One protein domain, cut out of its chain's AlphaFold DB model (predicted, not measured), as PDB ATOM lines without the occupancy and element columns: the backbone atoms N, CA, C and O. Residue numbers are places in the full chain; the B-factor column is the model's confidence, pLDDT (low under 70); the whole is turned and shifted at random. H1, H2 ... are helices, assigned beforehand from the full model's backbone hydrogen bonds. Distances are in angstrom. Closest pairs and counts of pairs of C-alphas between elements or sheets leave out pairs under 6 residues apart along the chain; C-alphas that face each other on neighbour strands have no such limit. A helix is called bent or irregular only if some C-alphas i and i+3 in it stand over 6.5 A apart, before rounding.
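Overview. This is residues 13 to 116 of the 298 residues of the protein "DUF4240 domain-containing protein" of Brachybacterium muris UCD-AY4 (UniProt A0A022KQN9). Two long helices, H2 and H7, run side by side in opposite directions along one half of the domain, with H1 packed on H7; the other half is a cluster of shorter helices, H3 to H6. H4 is near the middle and crosses both long helices close to where H2 ends and H7 begins, while H3 and H6 lie side by side at the far end. The printed part has 104 residues with seven named helices, H1 to H7 in chain order, and no named strand: all helix. It is compact, with a radius of gyration of the C-alphas of 14.8 A and spans of 42 by 29 by 21 A.

Along the chain. Find C-alpha 24 at (181.050, 213.187, 210.632); from there H2, residues 24 to 41, runs 26.0 A to C-alpha 41 at (204.385, 201.772, 208.713). H7, residues 101 to 115, covers 21.5 A and ends at C-alpha 115 at (173.557, 206.300, 214.477); it is irregular, with C-alphas 104 and 107 7.5 A apart. H4, residues 66 to 76, measures 15.0 A and H5, residues 79 to 87, 12.2 A. The shorter ones are H1, residues 13 to 20, 10.6 A; H3, residues 44 to 51, 10.5 A; and H6, residues 89 to 94, 10.3 A.

Arrangement. Start at H2, which touches H7 at a shallow tilt of 12 degrees, opposite ways; their closest C-alphas, of Leu 27 and Ala 107, are 5.9 A apart. H7 touches H1 with residues 106 to 110 alone, closest at the C-alphas of Arg 20 and Val 110, 6.0 A. H2 touches H4 with residues 37 to 41 alone, at a steep tilt of 69.7 degrees, only just short of about perpendicular; the closest C-alphas, of Val 38 and Cys 71, are 5.5 A apart. H7 touches H4 with residues 101 to 104 alone, about perpendicular at 81 degrees, and the closest C-alphas, of Tyr 69 and Glu 101, are 4.9 A apart. H4 and H5 touch only at the corner, at the C-alphas of Val 75 and Tyr 82, 5.5 A. Farther along, H3 touches H6 at a shallow tilt of 4 degrees, the same way, with the C-alphas of Val 46 and Pro 89 closest at 5.1 A. H1 and H3 are apart. In H1 to H5 every O i to N i+4 pair is within hydrogen-bond range; H7 has 8 of 11, and H6 0 of 2, with 2 of 3 O i to N i+3 pairs.

Size, cuts and confidence. Look at Ser 23 and Gly 59 for the two C-alphas farthest apart, 43.0 A. The printed part has no cut. The link from H3 to H4, residues 52 to 65, is long. Mean pLDDT of the printed part is 81.4; residues 56 to 64, 95 and 115 to 116 are under 70.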
ATOM      1  N   GLU A  13     189.792 206.195 225.774       86.12
ATOM      2  CA  GLU A  13     188.548 206.761 226.312       86.12
ATOM      3  C   GLU A  13     188.531 208.288 226.197       86.12
ATOM      4  O   GLU A  13     187.521 208.905 225.827       86.12
ATOM      5  N   VAL A  14     189.678 208.920 226.457       88.50
ATOM      6  CA  VAL A  14     189.847 210.365 226.245       88.50
ATOM      7  C   VAL A  14     189.738 210.705 224.759       88.50
ATOM      8  O   VAL A  14     189.087 211.693 224.408       88.50
ATOM      9  N   LEU A  15     190.331 209.887 223.884       90.44
ATOM     10  CA  LEU A  15     190.222 210.045 222.435       90.44
ATOM     11  C   LEU A  15     188.766 209.913 221.973       90.44
ATOM     12  O   LEU A  15     188.260 210.842 221.350       90.44
ATOM     13  N   ARG A  16     188.072 208.826 222.332       89.38
ATOM     14  CA  ARG A  16     186.655 208.587 222.003       89.38
ATOM     15  C   ARG A  16     185.787 209.763 222.444       89.38
ATOM     16  O   ARG A  16     185.004 210.295 221.662       89.38
ATOM     17  N   THR A  17     185.994 210.253 223.667       89.44
ATOM     18  CA  THR A  17     185.283 211.428 224.198       89.44
ATOM     19  C   THR A  17     185.530 212.691 223.369       89.44
ATOM     20  O   THR A  17     184.589 213.439 223.104       89.44
ATOM     21  N   ALA A  18     186.769 212.936 222.938       89.44
ATOM     22  CA  ALA A  18     187.086 214.072 222.075       89.44
ATOM     23  C   ALA A  18     186.448 213.932 220.681       89.44
ATOM     24  O   ALA A  18     185.923 214.911 220.149       89.44
ATOM     25  N   LEU A  19     186.455 212.721 220.117       89.62
ATOM     26  CA  LEU A  19     185.879 212.412 218.809       89.62
ATOM     27  C   LEU A  19     184.349 212.571 218.793       89.62
ATOM     28  O   LEU A  19     183.820 213.128 217.835       89.62
ATOM     29  N   ARG A  20     183.634 212.216 219.873       84.88
ATOM     30  CA  ARG A  20     182.171 212.428 219.989       84.88
ATOM     31  C   ARG A  20     181.735 213.874 219.723       84.88
ATOM     32  O   ARG A  20     180.617 214.093 219.263       84.88
ATOM     33  N   GLY A  21     182.598 214.851 220.009       80.44
ATOM     34  CA  GLY A  21     182.338 216.275 219.780       80.44
ATOM     35  C   GLY A  21     182.564 216.755 218.341       80.44
ATOM     36  O   GLY A  21     182.324 217.928 218.058       80.44
ATOM     37  N   LEU A  22     183.047 215.890 217.444       80.75
ATOM     38  CA  LEU A  22     183.366 216.225 216.058       80.75
ATOM     39  C   LEU A  22     182.198 215.953 215.100       80.75
ATOM     40  O   LEU A  22     181.292 215.157 215.377       80.75
ATOM     41  N   SER A  23     182.240 216.625 213.947       76.50
ATOM     42  CA  SER A  23     181.340 216.348 212.825       76.50
ATOM     43  C   SER A  23     181.717 215.043 212.115       76.50
ATOM     44  O   SER A  23     182.872 214.627 212.177       76.50
ATOM     45  N   ASP A  24     180.784 214.426 211.386       75.94
ATOM     46  CA  ASP A  24     181.050 213.187 210.632       75.94
ATOM     47  C   ASP A  24     182.204 213.366 209.633       75.94
ATOM     48  O   ASP A  24     183.107 212.541 209.552       75.94
ATOM     49  N   SER A  25     182.259 214.517 208.954       71.25
ATOM     50  CA  SER A  25     183.360 214.845 208.039       71.25
ATOM     51  C   SER A  25     184.718 214.953 208.745       71.25
ATOM     52  O   SER A  25     185.751 214.695 208.122       71.25
ATOM     53  N   ASP A  26     184.743 215.382 210.007       71.25
ATOM     54  CA  ASP A  26     185.972 215.460 210.799       71.25
ATOM     55  C   ASP A  26     186.376 214.083 211.345       71.25
ATOM     56  O   ASP A  26     187.572 213.797 211.420       71.25
ATOM     57  N   LEU A  27     185.400 213.223 211.666       76.06
ATOM     58  CA  LEU A  27     185.602 211.821 212.051       76.06
ATOM     59  C   LEU A  27     186.178 211.003 210.885       76.06
ATOM     60  O   LEU A  27     187.229 210.382 211.039       76.06
ATOM     61  N   GLU A  28     185.600 211.116 209.687       75.31
ATOM     62  CA  GLU A  28     186.160 210.539 208.454       75.31
ATOM     63  C   GLU A  28     187.577 211.070 208.174       75.31
ATOM     64  O   GLU A  28     188.497 210.338 207.795       75.31
ATOM     65  N   GLY A  29     187.783 212.378 208.366       74.94
ATOM     66  CA  GLY A  29     189.083 213.019 208.199       74.94
ATOM     67  C   GLY A  29     190.129 212.529 209.205       74.94
ATOM     68  O   GLY A  29     191.317 212.457 208.866       74.94
ATOM     69  N   PHE A  30     189.708 212.207 210.428       87.06
ATOM     70  CA  PHE A  30     190.534 211.583 211.453       87.06
ATOM     71  C   PHE A  30     190.906 210.151 211.055       87.06
ATOM     72  O   PHE A  30     192.104 209.863 210.959       87.06
ATOM     73  N   ASP A  31     189.921 209.309 210.730       85.50
ATOM     74  CA  ASP A  31     190.131 207.908 210.343       85.50
ATOM     75  C   ASP A  31     191.088 207.800 209.145       85.50
ATOM     76  O   ASP A  31     192.135 207.149 209.202       85.50
ATOM     77  N   LYS A  32     190.851 208.596 208.096       81.25
ATOM     78  CA  LYS A  32     191.730 208.646 206.919       81.25
ATOM     79  C   LYS A  32     193.176 209.007 207.267       81.25
ATOM     80  O   LYS A  32     194.119 208.479 206.666       81.25
ATOM     81  N   LYS A  33     193.389 209.930 208.212       85.88
ATOM     82  CA  LYS A  33     194.740 210.310 208.668       85.88
ATOM     83  C   LYS A  33     195.388 209.199 209.489       85.88
ATOM     84  O   LYS A  33     196.593 208.986 209.328       85.88
ATOM     85  N   LEU A  34     194.622 208.514 210.335       88.81
ATOM     86  CA  LEU A  34     195.084 207.371 211.115       88.81
ATOM     87  C   LEU A  34     195.491 206.213 210.194       88.81
ATOM     88  O   LEU A  34     196.659 205.816 210.208       88.81
ATOM     89  N   ARG A  35     194.605 205.777 209.290       85.75
ATOM     90  CA  ARG A  35     194.900 204.740 208.284       85.75
ATOM     91  C   ARG A  35     196.085 205.119 207.402       85.75
ATOM     92  O   ARG A  35     196.959 204.302 207.124       85.75
ATOM     93  N   GLY A  36     196.196 206.394 207.024       84.81
ATOM     94  CA  GLY A  36     197.358 206.911 206.299       84.81
ATOM     95  C   GLY A  36     198.676 206.818 207.083       84.81
ATOM     96  O   GLY A  36     199.735 206.631 206.478       84.81
ATOM     97  N   LYS A  37     198.646 206.941 208.417       88.19
ATOM     98  CA  LYS A  37     199.825 206.747 209.275       88.19
ATOM     99  C   LYS A  37     200.192 205.273 209.389       88.19
ATOM    100  O   LYS A  37     201.365 204.960 209.188       88.19
ATOM    101  N   VAL A  38     199.211 204.405 209.624       88.38
ATOM    102  CA  VAL A  38     199.379 202.942 209.686       88.38
ATOM    103  C   VAL A  38     199.960 202.418 208.373       88.38
ATOM    104  O   VAL A  38     201.031 201.821 208.373       88.38
ATOM    105  N   LYS A  39     199.387 202.808 207.227       87.44
ATOM    106  CA  LYS A  39     199.880 202.431 205.890       87.44
ATOM    107  C   LYS A  39     201.340 202.818 205.630       87.44
ATOM    108  O   LYS A  39     202.046 202.124 204.902       87.44
ATOM    109  N   LYS A  40     201.822 203.928 206.200       86.06
ATOM    110  CA  LYS A  40     203.240 204.324 206.085       86.06
ATOM    111  C   LYS A  40     204.167 203.398 206.875       86.06
ATOM    112  O   LYS A  40     205.317 203.230 206.477       86.06
ATOM    113  N   LEU A  41     203.677 202.806 207.962       85.81
ATOM    114  CA  LEU A  41     204.385 201.772 208.713       85.81
ATOM    115  C   LEU A  41     204.294 200.404 208.027       85.81
ATOM    116  O   LEU A  41     205.181 199.586 208.236       85.81
ATOM    117  N   SER A  42     203.356 200.188 207.098       80.69
ATOM    118  CA  SER A  42     203.210 198.942 206.324       80.69
ATOM    119  C   SER A  42     204.333 198.650 205.308       80.69
ATOM    120  O   SER A  42     204.149 197.925 204.330       80.69
ATOM    121  N   SER A  43     205.527 199.210 205.502       83.19
ATOM    122  CA  SER A  43     206.682 198.971 204.638       83.19
ATOM    123  C   SER A  43     207.292 197.582 204.862       83.19
ATOM    124  O   SER A  43     207.281 197.028 205.964       83.19
ATOM    125  N   ARG A  44     207.941 197.037 203.824       82.38
ATOM    126  CA  ARG A  44     208.663 195.755 203.915       82.38
ATOM    127  C   ARG A  44     209.748 195.755 205.002       82.38
ATOM    128  O   ARG A  44     210.018 194.708 205.582       82.38
ATOM    129  N   ALA A  45     210.378 196.903 205.256       84.81
ATOM    130  CA  ALA A  45     211.424 197.036 206.267       84.81
ATOM    131  C   ALA A  45     210.863 196.901 207.690       84.81
ATOM    132  O   ALA A  45     211.411 196.142 208.483       84.81
ATOM    133  N   VAL A  46     209.737 197.563 207.971       84.75
ATOM    134  CA  VAL A  46     209.008 197.454 209.245       84.75
ATOM    135  C   VAL A  46     208.493 196.035 209.453       84.75
ATOM    136  O   VAL A  46     208.770 195.441 210.490       84.75
ATOM    137  N   ARG A  47     207.860 195.434 208.436       85.06
ATOM    138  CA  ARG A  47     207.403 194.038 208.512       85.06
ATOM    139  C   ARG A  47     208.550 193.077 208.831       85.06
ATOM    140  O   ARG A  47     208.408 192.215 209.687       85.06
ATOM    141  N   LYS A  48     209.710 193.244 208.188       85.12
ATOM    142  CA  LYS A  48     210.895 192.420 208.467       85.12
ATOM    143  C   LYS A  48     211.417 192.616 209.896       85.12
ATOM    144  O   LYS A  48     211.822 191.638 210.512       85.12
ATOM    145  N   ALA A  49     211.439 193.850 210.399       86.88
ATOM    146  CA  ALA A  49     211.895 194.147 211.755       86.88
ATOM    147  C   ALA A  49     210.949 193.578 212.826       86.88
ATOM    148  O   ALA A  49     211.425 193.056 213.832       86.88
ATOM    149  N   LEU A  50     209.639 193.619 212.570       81.31
ATOM    150  CA  LEU A  50     208.604 193.005 213.405       81.31
ATOM    151  C   LEU A  50     208.715 191.479 213.432       81.31
ATOM    152  O   LEU A  50     208.735 190.895 214.504       81.31
ATOM    153  N   MET A  51     208.893 190.830 212.275       79.19
ATOM    154  CA  MET A  51     209.098 189.371 212.210       79.19
ATOM    155  C   MET A  51     210.395 188.902 212.890       79.19
ATOM    156  O   MET A  51     210.550 187.719 213.170       79.19
ATOM    157  N   ALA A  52     211.354 189.805 213.106       81.81
ATOM    158  CA  ALA A  52     212.587 189.516 213.832       81.81
ATOM    159  C   ALA A  52     212.458 189.745 215.349       81.81
ATOM    160  O   ALA A  52     213.424 189.507 216.071       81.81
ATOM    161  N   ASN A  53     211.305 190.230 215.821       79.88
ATOM    162  CA  ASN A  53     211.046 190.480 217.227       79.88
ATOM    163  C   ASN A  53     210.447 189.220 217.889       79.88
ATOM    164  O   ASN A  53     209.328 188.840 217.545       79.88
ATOM    165  N   PRO A  54     211.158 188.583 218.836       70.56
ATOM    166  CA  PRO A  54     210.701 187.351 219.477       70.56
ATOM    167  C   PRO A  54     209.518 187.552 220.436       70.56
ATOM    168  O   PRO A  54     208.800 186.598 220.697       70.56
ATOM    169  N   GLU A  55     209.293 188.770 220.940       70.19
ATOM    170  CA  GLU A  55     208.171 189.088 221.841       70.19
ATOM    171  C   GLU A  55     206.847 189.268 221.082       70.19
ATOM    172  O   GLU A  55     205.776 189.189 221.668       70.19
ATOM    173  N   LEU A  56     206.924 189.520 219.771       69.44
ATOM    174  CA  LEU A  56     205.773 189.664 218.871       69.44
ATOM    175  C   LEU A  56     205.521 188.430 218.002       69.44
ATOM    176  O   LEU A  56     204.520 188.361 217.290       69.44
ATOM    177  N   PHE A  57     206.481 187.511 217.965       64.19
ATOM    178  CA  PHE A  57     206.455 186.350 217.094       64.19
ATOM    179  C   PHE A  57     206.926 185.126 217.882       64.19
ATOM    180  O   PHE A  57     208.106 184.775 217.874       64.19
ATOM    181  N   ASP A  58     205.982 184.473 218.557       57.38
ATOM    182  CA  ASP A  58     206.188 183.221 219.299       57.38
ATOM    183  C   ASP A  58     206.087 181.962 218.412       57.38
ATOM    184  O   ASP A  58     206.347 180.846 218.863       57.38
ATOM    185  N   GLY A  59     205.781 182.142 217.124       52.50
ATOM    186  CA  GLY A  59     205.674 181.072 216.137       52.50
ATOM    187  C   GLY A  59     204.248 180.609 215.834       52.50
ATOM    188  O   GLY A  59     204.102 179.792 214.926       52.50
ATOM    189  N   GLU A  60     203.213 181.141 216.500       53.50
ATOM    190  CA  GLU A  60     201.809 180.810 216.183       53.50
ATOM    191  C   GLU A  60     201.234 181.622 215.006       53.50
ATOM    192  O   GLU A  60     200.208 181.255 214.436       53.50
ATOM    193  N   GLY A  61     201.969 182.633 214.530       53.41
ATOM    194  CA  GLY A  61     201.555 183.480 213.412       53.41
ATOM    195  C   GLY A  61     200.589 184.584 213.845       53.41
ATOM    196  O   GLY A  61     199.970 184.519 214.897       53.41
ATOM    197  N   TRP A  62     200.510 185.648 213.050       58.72
ATOM    198  CA  TRP A  62     199.576 186.747 213.303       58.72
ATOM    199  C   TRP A  62     198.151 186.348 212.907       58.72
ATOM    200  O   TRP A  62     197.979 185.520 212.009       58.72
ATOM    201  N   SER A  63     197.141 186.992 213.503       55.12
ATOM    202  CA  SER A  63     195.852 187.142 212.820       55.12
ATOM    203  C   SER A  63     196.086 187.820 211.460       55.12
ATOM    204  O   SER A  63     197.091 188.520 211.285       55.12
ATOM    205  N   ASP A  64     195.196 187.612 210.485       57.56
ATOM    206  CA  ASP A  64     195.373 188.167 209.131       57.56
ATOM    207  C   ASP A  64     195.645 189.692 209.156       57.56
ATOM    208  O   ASP A  64     196.465 190.181 208.369       57.56
ATOM    209  N   ASP A  65     195.095 190.398 210.157       71.75
ATOM    210  CA  ASP A  65     195.224 191.846 210.370       71.75
ATOM    211  C   ASP A  65     196.145 192.265 211.538       71.75
ATOM    212  O   ASP A  65     196.410 193.455 211.727       71.75
ATOM    213  N   GLY A  66     196.742 191.321 212.279       76.19
ATOM    214  CA  GLY A  66     197.569 191.612 213.465       76.19
ATOM    215  C   GLY A  66     198.763 192.530 213.173       76.19
ATOM    216  O   GLY A  66     199.180 193.341 214.000       76.19
ATOM    217  N   PHE A  67     199.258 192.520 211.929       83.56
ATOM    218  CA  PHE A  67     200.255 193.492 211.472       83.56
ATOM    219  C   PHE A  67     199.794 194.941 211.617       83.56
ATOM    220  O   PHE A  67     200.560 195.820 212.031       83.56
ATOM    221  N   GLU A  68     198.568 195.201 211.171       84.75
ATOM    222  CA  GLU A  68     197.997 196.537 211.137       84.75
ATOM    223  C   GLU A  68     197.696 197.004 212.557       84.75
ATOM    224  O   GLU A  68     197.965 198.164 212.872       84.75
ATOM    225  N   TYR A  69     197.291 196.091 213.443       87.50
ATOM    226  CA  TYR A  69     197.033 196.378 214.855       87.50
ATOM    227  C   TYR A  69     198.310 196.724 215.622       87.50
ATOM    228  O   TYR A  69     198.315 197.679 216.401       87.50
ATOM    229  N   VAL A  70     199.433 196.048 215.350       88.19
ATOM    230  CA  VAL A  70     200.736 196.452 215.911       88.19
ATOM    231  C   VAL A  70     201.165 197.819 215.368       88.19
ATOM    232  O   VAL A  70     201.670 198.669 216.107       88.19
ATOM    233  N   CYS A  71     200.946 198.086 214.077       90.12
ATOM    234  CA  CYS A  71     201.235 199.400 213.498       90.12
ATOM    235  C   CYS A  71     200.362 200.507 214.113       90.12
ATOM    236  O   CYS A  71     200.855 201.617 214.331       90.12
ATOM    237  N   ALA A  72     199.098 200.215 214.423       90.69
ATOM    238  CA  ALA A  72     198.218 201.111 215.162       90.69
ATOM    239  C   ALA A  72     198.755 201.367 216.579       90.69
ATOM    240  O   ALA A  72     198.846 202.525 216.985       90.69
ATOM    241  N   GLY A  73     199.249 200.338 217.273       89.31
ATOM    242  CA  GLY A  73     199.920 200.479 218.569       89.31
ATOM    243  C   GLY A  73     201.140 201.402 218.528       89.31
ATOM    244  O   GLY A  73     201.294 202.284 219.373       89.31
ATOM    245  N   ILE A  74     201.968 201.306 217.482       90.06
ATOM    246  CA  ILE A  74     203.095 202.232 217.262       90.06
ATOM    247  C   ILE A  74     202.604 203.682 217.113       90.06
ATOM    248  O   ILE A  74     203.230 204.608 217.632       90.06
ATOM    249  N   VAL A  75     201.492 203.897 216.403       91.56
ATOM    250  CA  VAL A  75     200.880 205.227 216.259       91.56
ATOM    251  C   VAL A  75     200.314 205.723 217.595       91.56
ATOM    252  O   VAL A  75     200.466 206.909 217.902       91.56
ATOM    253  N   ALA A  76     199.722 204.836 218.401       90.62
ATOM    254  CA  ALA A  76     199.157 205.140 219.717       90.62
ATOM    255  C   ALA A  76     200.207 205.670 220.704       90.62
ATOM    256  O   ALA A  76     199.899 206.507 221.548       90.62
ATOM    257  N   LEU A  77     201.470 205.256 220.568       89.06
ATOM    258  CA  LEU A  77     202.583 205.761 221.381       89.06
ATOM    259  C   LEU A  77     202.988 207.208 221.042       89.06
ATOM    260  O   LEU A  77     203.834 207.798 221.713       89.06
ATOM    261  N   GLY A  78     202.377 207.805 220.019       87.06
ATOM    262  CA  GLY A  78     202.519 209.215 219.693       87.06
ATOM    263  C   GLY A  78     203.558 209.515 218.613       87.06
ATOM    264  O   GLY A  78     204.224 208.650 218.044       87.06
ATOM    265  N   GLU A  79     203.666 210.803 218.285       88.25
ATOM    266  CA  GLU A  79     204.344 211.261 217.070       88.25
ATOM    267  C   GLU A  79     205.850 210.963 217.041       88.25
ATOM    268  O   GLU A  79     206.381 210.623 215.984       88.25
ATOM    269  N   GLU A  80     206.535 211.068 218.178       87.69
ATOM    270  CA  GLU A  80     207.981 210.838 218.247       87.69
ATOM    271  C   GLU A  80     208.340 209.365 218.031       87.69
ATOM    272  O   GLU A  80     209.259 209.067 217.267       87.69
ATOM    273  N   VAL A  81     207.563 208.444 218.612       88.81
ATOM    274  CA  VAL A  81     207.733 206.996 218.407       88.81
ATOM    275  C   VAL A  81     207.391 206.621 216.968       88.81
ATOM    276  O   VAL A  81     208.172 205.965 216.284       88.81
ATOM    277  N   TYR A  82     206.278 207.136 216.445       90.81
ATOM    278  CA  TYR A  82     205.911 206.962 215.042       90.81
ATOM    279  C   TYR A  82     207.032 207.401 214.079       90.81
ATOM    280  O   TYR A  82     207.383 206.689 213.135       90.81
ATOM    281  N   LYS A  83     207.627 208.576 214.316       89.62
ATOM    282  CA  LYS A  83     208.717 209.107 213.484       89.62
ATOM    283  C   LYS A  83     210.024 208.340 213.661       89.62
ATOM    284  O   LYS A  83     210.764 208.229 212.682       89.62
ATOM    285  N   SER A  84     210.336 207.854 214.864       89.50
ATOM    286  CA  SER A  84     211.556 207.075 215.103       89.50
ATOM    287  C   SER A  84     211.509 205.761 214.330       89.50
ATOM    288  O   SER A  84     212.446 205.469 213.591       89.50
ATOM    289  N   VAL A  85     210.370 205.064 214.372       89.62
ATOM    290  CA  VAL A  85     210.145 203.814 213.640       89.62
ATOM    291  C   VAL A  85     210.205 204.021 212.126       89.62
ATOM    292  O   VAL A  85     210.822 203.231 211.414       89.62
ATOM    293  N   LEU A  86     209.610 205.100 211.607       90.88
ATOM    294  CA  LEU A  86     209.706 205.412 210.176       90.88
ATOM    295  C   LEU A  86     211.136 205.717 209.722       90.88
ATOM    296  O   LEU A  86     211.487 205.437 208.576       90.88
ATOM    297  N   ARG A  87     211.942 206.336 210.588       92.56
ATOM    298  CA  ARG A  87     213.336 206.675 210.285       92.56
ATOM    299  C   ARG A  87     214.232 205.444 210.343       92.56
ATOM    300  O   ARG A  87     215.100 205.295 209.489       92.56
ATOM    301  N   ASP A  88     214.025 204.603 211.347       91.38
ATOM    302  CA  ASP A  88     214.796 203.392 211.582       91.38
ATOM    303  C   ASP A  88     213.878 202.265 212.080       91.38
ATOM    304  O   ASP A  88     213.619 202.157 213.277       91.38
ATOM    305  N   PRO A  89     213.405 201.385 211.182       90.19
ATOM    306  CA  PRO A  89     212.561 200.259 211.564       90.19
ATOM    307  C   PRO A  89     213.236 199.245 212.495       90.19
ATOM    308  O   PRO A  89     212.538 198.446 213.111       90.19
ATOM    309  N   SER A  90     214.571 199.236 212.613       86.12
ATOM    310  CA  SER A  90     215.273 198.257 213.455       86.12
ATOM    311  C   SER A  90     215.005 198.444 214.950       86.12
ATOM    312  O   SER A  90     215.091 197.477 215.707       86.12
ATOM    313  N   VAL A  91     214.575 199.643 215.362       83.88
ATOM    314  CA  VAL A  91     214.148 199.933 216.742       83.88
ATOM    315  C   VAL A  91     212.986 199.044 217.188       83.88
ATOM    316  O   VAL A  91     212.807 198.806 218.378       83.88
ATOM    317  N   ILE A  92     212.216 198.518 216.231       82.69
ATOM    318  CA  ILE A  92     211.086 197.638 216.507       82.69
ATOM    319  C   ILE A  92     211.554 196.273 217.010       82.69
ATOM    320  O   ILE A  92     210.906 195.691 217.872       82.69
ATOM    321  N   SER A  93     212.690 195.769 216.531       78.62
ATOM    322  CA  SER A  93     213.173 194.419 216.852       78.62
ATOM    323  C   SER A  93     213.622 194.241 218.308       78.62
ATOM    324  O   SER A  93     213.837 193.111 218.731       78.62
ATOM    325  N   ALA A  94     213.780 195.332 219.061       70.62
ATOM    326  CA  ALA A  94     214.241 195.321 220.450       70.62
ATOM    327  C   ALA A  94     213.175 195.768 221.471       70.62
ATOM    328  O   ALA A  94     213.459 195.770 222.666       70.62
ATOM    329  N   GLY A  95     211.982 196.169 221.016       69.31
ATOM    330  CA  GLY A  95     210.914 196.707 221.868       69.31
ATOM    331  C   GLY A  95     209.754 195.734 222.088       69.31
ATOM    332  O   GLY A  95     209.576 194.798 221.320       69.31
ATOM    333  N   ILE A  96     208.936 195.983 223.108       74.81
ATOM    334  CA  ILE A  96     207.631 195.324 223.280       74.81
ATOM    335  C   ILE A  96     206.580 196.229 222.638       74.81
ATOM    336  O   ILE A  96     206.520 197.417 222.970       74.81
ATOM    337  N   TRP A  97     205.768 195.676 221.741       81.50
ATOM    338  CA  TRP A  97     204.735 196.417 221.020       81.50
ATOM    339  C   TRP A  97     203.396 195.737 221.234       81.50
ATOM    340  O   TRP A  97     203.293 194.525 221.094       81.50
ATOM    341  N   GLU A  98     202.391 196.519 221.598       82.31
ATOM    342  CA  GLU A  98     201.048 196.003 221.818       82.31
ATOM    343  C   GLU A  98     200.189 196.263 220.587       82.31
ATOM    344  O   GLU A  98     200.317 197.301 219.928       82.31
ATOM    345  N   GLU A  99     199.315 195.313 220.287       85.88
ATOM    346  CA  GLU A  99     198.244 195.507 219.322       85.88
ATOM    347  C   GLU A  99     197.237 196.530 219.864       85.88
ATOM    348  O   GLU A  99     196.955 196.590 221.067       85.88
ATOM    349  N   ARG A 100     196.737 197.379 218.964       87.69
ATOM    350  CA  ARG A 100     195.681 198.362 219.236       87.69
ATOM    351  C   ARG A 100     194.677 198.346 218.095       87.69
ATOM    352  O   ARG A 100     194.636 199.270 217.283       87.69
ATOM    353  N   GLU A 101     193.913 197.264 218.025       89.12
ATOM    354  CA  GLU A 101     192.789 197.115 217.097       89.12
ATOM    355  C   GLU A 101     191.760 198.228 217.317       89.12
ATOM    356  O   GLU A 101     191.366 198.918 216.382       89.12
ATOM    357  N   GLU A 102     191.429 198.500 218.577       89.06
ATOM    358  CA  GLU A 102     190.396 199.448 218.996       89.06
ATOM    359  C   GLU A 102     190.689 200.872 218.510       89.06
ATOM    360  O   GLU A 102     189.783 201.665 218.267       89.06
ATOM    361  N   LEU A 103     191.968 201.212 218.325       90.69
ATOM    362  CA  LEU A 103     192.347 202.507 217.771       90.69
ATOM    363  C   LEU A 103     191.883 202.665 216.317       90.69
ATOM    364  O   LEU A 103     191.559 203.782 215.922       90.69
ATOM    365  N   LEU A 104     191.872 201.590 215.522       88.12
ATOM    366  CA  LEU A 104     191.435 201.627 214.124       88.12
ATOM    367  C   LEU A 104     189.924 201.805 213.989       88.12
ATOM    368  O   LEU A 104     189.488 202.412 213.016       88.12
ATOM    369  N   TYR A 105     189.165 201.332 214.975       87.75
ATOM    370  CA  TYR A 105     187.704 201.374 214.974       87.75
ATOM    371  C   TYR A 105     187.127 202.528 215.803       87.75
ATOM    372  O   TYR A 105     185.962 202.857 215.664       87.75
ATOM    373  N   VAL A 106     187.932 203.262 216.582       90.25
ATOM    374  CA  VAL A 106     187.438 204.318 217.494       90.25
ATOM    375  C   VAL A 106     186.569 205.408 216.837       90.25
ATOM    376  O   VAL A 106     185.753 206.034 217.511       90.25
ATOM    377  N   ALA A 107     186.755 205.696 215.545       85.50
ATOM    378  CA  ALA A 107     185.909 206.647 214.818       85.50
ATOM    379  C   ALA A 107     184.585 206.018 214.361       85.50
ATOM    380  O   ALA A 107     183.558 206.693 214.410       85.50
ATOM    381  N   GLU A 108     184.637 204.752 213.951       81.31
ATOM    382  CA  GLU A 108     183.501 203.902 213.578       81.31
ATOM    383  C   GLU A 108     182.608 203.691 214.801       81.31
ATOM    384  O   GLU A 108     181.477 204.149 214.799       81.31
ATOM    385  N   ASP A 109     183.180 203.247 215.918       86.19
ATOM    386  CA  ASP A 109     182.561 203.149 217.244       86.19
ATOM    387  C   ASP A 109     181.779 204.409 217.673       86.19
ATOM    388  O   ASP A 109     180.713 204.333 218.284       86.19
ATOM    389  N   VAL A 110     182.328 205.604 217.422       83.69
ATOM    390  CA  VAL A 110     181.680 206.882 217.788       83.69
ATOM    391  C   VAL A 110     180.499 207.192 216.875       83.69
ATOM    392  O   VAL A 110     179.524 207.816 217.305       83.69
ATOM    393  N   LEU A 111     180.614 206.825 215.608       71.62
ATOM    394  CA  LEU A 111     179.563 207.000 214.626       71.62
ATOM    395  C   LEU A 111     178.463 205.940 214.827       71.62
ATOM    396  O   LEU A 111     177.290 206.305 214.794       71.62
ATOM    397  N   GLU A 112     178.814 204.703 215.176       76.06
ATOM    398  CA  GLU A 112     177.870 203.653 215.567       76.06
ATOM    399  C   GLU A 112     177.083 204.046 216.825       76.06
ATOM    400  O   GLU A 112     175.858 203.999 216.865       76.06
ATOM    401  N   GLU A 113     177.753 204.569 217.858       80.62
ATOM    402  CA  GLU A 113     177.066 205.120 219.036       80.62
ATOM    403  C   GLU A 113     176.059 206.226 218.687       80.62
ATOM    404  O   GLU A 113     175.077 206.437 219.407       80.62
ATOM    405  N   ARG A 114     176.340 206.994 217.628       75.50
ATOM    406  CA  ARG A 114     175.521 208.130 217.202       75.50
ATOM    407  C   ARG A 114     174.327 207.685 216.361       75.50
ATOM    408  O   ARG A 114     173.276 208.325 216.461       75.50
ATOM    409  N   TYR A 115     174.495 206.650 215.543       63.72
ATOM    410  CA  TYR A 115     173.557 206.300 214.477       63.72
ATOM    411  C   TYR A 115     172.957 204.889 214.576       63.72
ATOM    412  O   TYR A 115     171.923 204.676 213.957       63.72
ATOM    413  N   GLY A 116     173.500 203.989 215.400       65.50
ATOM    414  CA  GLY A 116     173.145 202.562 215.434       65.50
ATOM    415  C   GLY A 116     174.287 201.684 214.908       65.50
ATOM    416  O   GLY A 116     175.355 202.196 214.603       65.50
TER     417      GLY A 116